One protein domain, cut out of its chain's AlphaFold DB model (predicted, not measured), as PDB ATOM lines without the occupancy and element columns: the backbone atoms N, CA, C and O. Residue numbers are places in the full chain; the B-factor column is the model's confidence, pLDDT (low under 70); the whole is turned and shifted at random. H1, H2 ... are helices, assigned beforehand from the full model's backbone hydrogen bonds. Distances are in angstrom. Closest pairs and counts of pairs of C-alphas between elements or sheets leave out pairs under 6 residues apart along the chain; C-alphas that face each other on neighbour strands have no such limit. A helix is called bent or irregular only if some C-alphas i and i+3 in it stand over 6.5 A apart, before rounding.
ATOM      1  N   ASP A   2       8.313 -14.295  -4.367       95.50
ATOM      2  CA  ASP A   2       7.731 -13.406  -5.398       95.50
ATOM      3  C   ASP A   2       6.345 -12.855  -5.052       95.50
ATOM      4  O   ASP A   2       6.100 -11.658  -5.161       95.50
ATOM      5  N   ARG A   3       5.447 -13.706  -4.539       95.25
ATOM      6  CA  ARG A   3       4.115 -13.268  -4.092       95.25
ATOM      7  C   ARG A   3       4.170 -12.220  -2.979       95.25
ATOM      8  O   ARG A   3       3.324 -11.341  -2.969       95.25
ATOM      9  N   PHE A   4       5.144 -12.293  -2.073       95.38
ATOM     10  CA  PHE A   4       5.324 -11.288  -1.023       95.38
ATOM     11  C   PHE A   4       5.808  -9.960  -1.620       95.38
ATOM     12  O   PHE A   4       5.235  -8.916  -1.332       95.38
ATOM     13  N   ILE A   5       6.788 -10.009  -2.530       96.25
ATOM     14  CA  ILE A   5       7.315  -8.825  -3.235       96.25
ATOM     15  C   ILE A   5       6.210  -8.125  -4.039       96.25
ATOM     16  O   ILE A   5       6.120  -6.902  -4.048       96.25
ATOM     17  N   MET A   6       5.334  -8.901  -4.677       96.50
ATOM     18  CA  MET A   6       4.191  -8.390  -5.441       96.50
ATOM     19  C   MET A   6       3.009  -7.939  -4.561       96.50
ATOM     20  O   MET A   6       1.982  -7.534  -5.102       96.50
ATOM     21  N   GLY A   7       3.096  -8.047  -3.228       95.12
ATOM     22  CA  GLY A   7       2.003  -7.709  -2.303       95.12
ATOM     23  C   GLY A   7       0.826  -8.697  -2.304       95.12
ATOM     24  O   GLY A   7      -0.236  -8.399  -1.768       95.12
ATOM     25  N   LEU A   8       0.998  -9.882  -2.902       96.50
ATOM     26  CA  LEU A   8       0.009 -10.971  -2.984       96.50
ATOM     27  C   LEU A   8       0.055 -11.940  -1.788       96.50
ATOM     28  O   LEU A   8      -0.686 -12.930  -1.764       96.50
ATOM     29  N   ALA A   9       0.982 -11.721  -0.858       95.88
ATOM     30  CA  ALA A   9       1.141 -12.449   0.393       95.88
ATOM     31  C   ALA A   9       1.670 -11.480   1.458       95.88
ATOM     32  O   ALA A   9       2.521 -10.645   1.151       95.88
ATOM     33  N   ASP A  10       1.176 -11.598   2.686       96.62
ATOM     34  CA  ASP A  10       1.645 -10.802   3.820       96.62
ATOM     35  C   ASP A  10       2.841 -11.464   4.531       96.62
ATOM     36  O   ASP A  10       3.334 -12.527   4.134       96.62
ATOM     37  N   ILE A  11       3.339 -10.805   5.581       97.12
ATOM     38  CA  ILE A  11       4.482 -11.293   6.360       97.12
ATOM     39  C   ILE A  11       4.181 -12.613   7.082       97.12
ATOM     40  O   ILE A  11       5.079 -13.436   7.231       97.12
ATOM     41  N   THR A  12       2.927 -12.853   7.467       97.44
ATOM     42  CA  THR A  12       2.506 -14.080   8.152       97.44
ATOM     43  C   THR A  12       2.617 -15.276   7.216       97.44
ATOM     44  O   THR A  12       3.234 -16.280   7.569       97.44
ATOM     45  N   VAL A  13       2.103 -15.146   5.988       96.69
ATOM     46  CA  VAL A  13       2.214 -16.189   4.955       96.69
ATOM     47  C   VAL A  13       3.678 -16.463   4.613       96.69
ATOM     48  O   VAL A  13       4.065 -17.614   4.410       96.69
ATOM     49  N   ARG A  14       4.510 -15.416   4.547       96.81
ATOM     50  CA  ARG A  14       5.948 -15.576   4.310       96.81
ATOM     51  C   ARG A  14       6.625 -16.347   5.448       96.81
ATOM     52  O   ARG A  14       7.346 -17.296   5.158       96.81
ATOM     53  N   ALA A  15       6.362 -15.978   6.700       96.81
ATOM     54  CA  ALA A  15       6.943 -16.629   7.870       96.81
ATOM     55  C   ALA A  15       6.541 -18.111   7.967       96.81
ATOM     56  O   ALA A  15       7.388 -18.967   8.217       96.81
ATOM     57  N   GLU A  16       5.270 -18.439   7.706       97.19
ATOM     58  CA  GLU A  16       4.804 -19.831   7.679       97.19
ATOM     59  C   GLU A  16       5.494 -20.632   6.565       97.19
ATOM     60  O   GLU A  16       5.985 -21.736   6.805       97.19
ATOM     61  N   ALA A  17       5.587 -20.066   5.358       96.81
ATOM     62  CA  ALA A  17       6.244 -20.721   4.232       96.81
ATOM     63  C   ALA A  17       7.739 -20.982   4.494       96.81
ATOM     64  O   ALA A  17       8.232 -22.061   4.169       96.81
ATOM     65  N   GLU A  18       8.449 -20.024   5.098       96.56
ATOM     66  CA  GLU A  18       9.849 -20.191   5.511       96.56
ATOM     67  C   GLU A  18       9.980 -21.272   6.599       96.56
ATOM     68  O   GLU A  18      10.834 -22.153   6.486       96.56
ATOM     69  N   GLY A  19       9.085 -21.294   7.592       96.25
ATOM     70  CA  GLY A  19       9.060 -22.337   8.623       96.25
ATOM     71  C   GLY A  19       8.844 -23.745   8.055       96.25
ATOM     72  O   GLY A  19       9.575 -24.678   8.396       96.25
ATOM     73  N   VAL A  20       7.882 -23.906   7.138       97.06
ATOM     74  CA  VAL A  20       7.629 -25.183   6.445       97.06
ATOM     75  C   VAL A  20       8.832 -25.601   5.598       97.06
ATOM     76  O   VAL A  20       9.188 -26.780   5.588       97.06
ATOM     77  N   TYR A  21       9.477 -24.653   4.914       95.81
ATOM     78  CA  TYR A  21      10.669 -24.908   4.109       95.81
ATOM     79  C   TYR A  21      11.817 -25.477   4.954       95.81
ATOM     80  O   TYR A  21      12.313 -26.563   4.648       95.81
ATOM     81  N   TYR A  22      12.187 -24.820   6.057       95.06
ATOM     82  CA  TYR A  22      13.271 -25.304   6.920       95.06
ATOM     83  C   TYR A  22      12.931 -26.637   7.600       95.06
ATOM     84  O   TYR A  22      13.790 -27.517   7.696       95.06
ATOM     85  N   ALA A  23      11.670 -26.848   7.994       95.06
ATOM     86  CA  ALA A  23      11.224 -28.139   8.516       95.06
ATOM     87  C   ALA A  23      11.349 -29.264   7.470       95.06
ATOM     88  O   ALA A  23      11.776 -30.374   7.798       95.06
ATOM     89  N   ALA A  24      11.019 -28.988   6.204       95.69
ATOM     90  CA  ALA A  24      11.188 -29.941   5.112       95.69
ATOM     91  C   ALA A  24      12.672 -30.249   4.847       95.69
ATOM     92  O   ALA A  24      13.021 -31.420   4.703       95.69
ATOM     93  N   CYS A  25      13.544 -29.235   4.853       94.88
ATOM     94  CA  CYS A  25      14.997 -29.397   4.742       94.88
ATOM     95  C   CYS A  25      15.561 -30.301   5.848       94.88
ATOM     96  O   CYS A  25      16.279 -31.258   5.554       94.88
ATOM     97  N   ALA A  26      15.183 -30.063   7.109       91.50
ATOM     98  CA  ALA A  26      15.623 -30.883   8.239       91.50
ATOM     99  C   ALA A  26      15.183 -32.354   8.094       91.50
ATOM    100  O   ALA A  26      15.987 -33.268   8.266       91.50
ATOM    101  N   ARG A  27      13.927 -32.589   7.690       94.06
ATOM    102  CA  ARG A  27      13.398 -33.942   7.431       94.06
ATOM    103  C   ARG A  27      14.034 -34.623   6.225       94.06
ATOM    104  O   ARG A  27      14.126 -35.849   6.202       94.06
ATOM    105  N   LEU A  28      14.421 -33.855   5.208       93.94
ATOM    106  CA  LEU A  28      15.116 -34.376   4.038       93.94
ATOM    107  C   LEU A  28      16.513 -34.863   4.425       93.94
ATOM    108  O   LEU A  28      16.870 -35.978   4.053       93.94
ATOM    109  N   ARG A  29      17.250 -34.089   5.236       90.00
ATOM    110  CA  ARG A  29      18.590 -34.449   5.727       90.00
ATOM    111  C   ARG A  29      18.622 -35.829   6.395       90.00
ATOM    112  O   ARG A  29      19.521 -36.609   6.119       90.00
ATOM    113  N   GLU A  30      17.606 -36.167   7.192       90.25
ATOM    114  CA  GLU A  30      17.471 -37.480   7.861       90.25
ATOM    115  C   GLU A  30      17.327 -38.673   6.893       90.25
ATOM    116  O   GLU A  30      17.496 -39.823   7.297       90.25
ATOM    117  N   ARG A  31      16.966 -38.428   5.628       92.56
ATOM    118  CA  ARG A  31      16.692 -39.466   4.619       92.56
ATOM    119  C   ARG A  31      17.787 -39.591   3.562       92.56
ATOM    120  O   ARG A  31      17.711 -40.499   2.731       92.56
ATOM    121  N   LEU A  32      18.750 -38.672   3.547       90.38
ATOM    122  CA  LEU A  32      19.861 -38.699   2.602       90.38
ATOM    123  C   LEU A  32      20.920 -39.706   3.060       90.38
ATOM    124  O   LEU A  32      21.058 -40.018   4.239       90.38
ATOM    125  N   ASP A  33      21.656 -40.239   2.090       87.81
ATOM    126  CA  ASP A  33      22.695 -41.247   2.315       87.81
ATOM    127  C   ASP A  33      24.002 -40.740   1.711       87.81
ATOM    128  O   ASP A  33      24.105 -40.622   0.489       87.81
ATOM    129  N   ASN A  34      25.000 -40.492   2.563       81.25
ATOM    130  CA  ASN A  34      26.342 -40.030   2.186       81.25
ATOM    131  C   ASN A  34      27.046 -40.971   1.187       81.25
ATOM    132  O   ASN A  34      27.943 -40.564   0.437       81.25
ATOM    133  N   ARG A  35      26.646 -42.251   1.142       85.25
ATOM    134  CA  ARG A  35      27.196 -43.245   0.206       85.25
ATOM    135  C   ARG A  35      26.671 -43.043  -1.212       85.25
ATOM    136  O   ARG A  35      27.343 -43.434  -2.168       85.25
ATOM    137  N   ASN A  36      25.500 -42.427  -1.368       87.88
ATOM    138  CA  ASN A  36      24.947 -42.109  -2.673       87.88
ATOM    139  C   ASN A  36      25.555 -40.803  -3.195       87.88
ATOM    140  O   ASN A  36      25.291 -39.720  -2.680       87.88
ATOM    141  N   ARG A  37      26.329 -40.895  -4.281       85.69
ATOM    142  CA  ARG A  37      26.966 -39.736  -4.917       85.69
ATOM    143  C   ARG A  37      25.969 -38.641  -5.311       85.69
ATOM    144  O   ARG A  37      26.312 -37.475  -5.194       85.69
ATOM    145  N   ALA A  38      24.758 -39.001  -5.739       89.12
ATOM    146  CA  ALA A  38      23.731 -38.029  -6.121       89.12
ATOM    147  C   ALA A  38      23.150 -37.261  -4.922       89.12
ATOM    148  O   ALA A  38      22.532 -36.221  -5.107       89.12
ATOM    149  N   HIS A  39      23.316 -37.779  -3.701       90.75
ATOM    150  CA  HIS A  39      22.844 -37.111  -2.492       90.75
ATOM    151  C   HIS A  39      23.879 -36.143  -1.916       90.75
ATOM    152  O   HIS A  39      23.472 -35.241  -1.200       90.75
ATOM    153  N   ARG A  40      25.176 -36.304  -2.215       83.12
ATOM    154  CA  ARG A  40      26.243 -35.510  -1.577       83.12
ATOM    155  C   ARG A  40      26.072 -34.013  -1.780       83.12
ATOM    156  O   ARG A  40      25.989 -33.298  -0.802       83.12
ATOM    157  N   GLU A  41      25.876 -33.579  -3.020       85.75
ATOM    158  CA  GLU A  41      25.661 -32.159  -3.329       85.75
ATOM    159  C   GLU A  41      24.471 -31.579  -2.549       85.75
ATOM    160  O   GLU A  41      24.550 -30.487  -2.008       85.75
ATOM    161  N   ILE A  42      23.387 -32.350  -2.400       90.12
ATOM    162  CA  ILE A  42      22.215 -31.941  -1.610       90.12
ATOM    163  C   ILE A  42      22.543 -31.902  -0.111       90.12
ATOM    164  O   ILE A  42      22.013 -31.063   0.611       90.12
ATOM    165  N   ILE A  43      23.366 -32.830   0.377       86.50
ATOM    166  CA  ILE A  43      23.794 -32.884   1.779       86.50
ATOM    167  C   ILE A  43      24.638 -31.658   2.111       86.50
ATOM    168  O   ILE A  43      24.354 -31.026   3.124       86.50
ATOM    169  N   ASP A  44      25.586 -31.299   1.250       82.50
ATOM    170  CA  ASP A  44      26.463 -30.138   1.420       82.50
ATOM    171  C   ASP A  44      25.629 -28.843   1.417       82.50
ATOM    172  O   ASP A  44      25.708 -28.034   2.343       82.50
ATOM    173  N   ASP A  45      24.701 -28.720   0.461       88.56
ATOM    174  CA  ASP A  45      23.727 -27.624   0.381       88.56
ATOM    175  C   ASP A  45      22.866 -27.493   1.649       88.56
ATOM    176  O   ASP A  45      22.550 -26.395   2.115       88.56
ATOM    177  N   LEU A  46      22.393 -28.625   2.180       90.44
ATOM    178  CA  LEU A  46      21.578 -28.654   3.391       90.44
ATOM    179  C   LEU A  46      22.416 -28.396   4.639       90.44
ATOM    180  O   LEU A  46      21.882 -27.833   5.594       90.44
ATOM    181  N   ALA A  47      23.683 -28.811   4.652       84.50
ATOM    182  CA  ALA A  47      24.602 -28.549   5.745       84.50
ATOM    183  C   ALA A  47      24.803 -27.042   5.895       84.50
ATOM    184  O   ALA A  47      24.587 -26.538   6.989       84.50
ATOM    185  N   GLU A  48      25.074 -26.320   4.807       87.31
ATOM    186  CA  GLU A  48      25.215 -24.860   4.831       87.31
ATOM    187  C   GLU A  48      23.910 -24.163   5.264       87.31
ATOM    188  O   GLU A  48      23.906 -23.317   6.157       87.31
ATOM    189  N   LYS A  49      22.762 -24.561   4.694       90.31
ATOM    190  CA  LYS A  49      21.450 -23.941   4.986       90.31
ATOM    191  C   LYS A  49      20.955 -24.168   6.414       90.31
ATOM    192  O   LYS A  49      20.167 -23.366   6.912       90.31
ATOM    193  N   LEU A  50      21.326 -25.293   7.024       91.06
ATOM    194  CA  LEU A  50      20.901 -25.686   8.371       91.06
ATOM    195  C   LEU A  50      22.005 -25.486   9.416       91.06
ATOM    196  O   LEU A  50      21.781 -25.837  10.575       91.06
ATOM    197  N   ALA A  51      23.176 -24.985   9.016       92.06
ATOM    198  CA  ALA A  51      24.277 -24.732   9.927       92.06
ATOM    199  C   ALA A  51      23.958 -23.574  10.869       92.06
ATOM    200  O   ALA A  51      23.273 -22.603  10.534       92.06
TER     201      ALA A  51
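Overview. This is residues 2 to 51 of the 225 residues of the protein "Arginine decarboxylase" of Halomonadaceae bacterium (UniProt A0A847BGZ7). A long helix, H2, makes most of a rod's length, with the short helix H1 folded back near its first end and H3 turning back from its last end as the second arm of a helical hairpin, splayed like a V. The 50 printed residues hold three named helices, in the order H1, H2, H3, and no named strand: all helix. The whole is only just loose, close to extended, with a radius of gyration of the C-alphas of 14.3 A and spans of 43 by 16 by 16 A.

Along the chain. H1, residues 2 to 5, begins at C-alpha 2 (7.731, -13.406, -5.398) and is 5.1 A long. H2, residues 11 to 29, is 27.1 A long. H3, residues 37 to 50, is 20.3 A long and ends at C-alpha 50 (20.901, -25.686, 8.371); it is only just irregular, with C-alphas 38 and 41 6.8 A apart.

Arrangement. H1 and H2 are close but not clearly touching; their closest C-alphas, Phe 4 and Arg 14, are 6.9 A apart. H2, with residues 22 to 29 alone, touches H3; the closest C-alphas, Arg 29 and Ile 43, are 6.7 A apart. These two run opposite ways at a steep tilt of 43 degrees. H1 and H3 are apart. Every O i to N i+4 pair is within hydrogen-bond range in H2, and 8 of 10 in H3; H1 is too short for such a pair.

Size, cuts and confidence. The C-alphas farthest apart, Gly 7 and Arg 35, are 43.6 A apart. The printed part has no cut, the link H1 to H2 is tight, the link H2 to H3 is short, and no printed residue is under 70 in pLDDT.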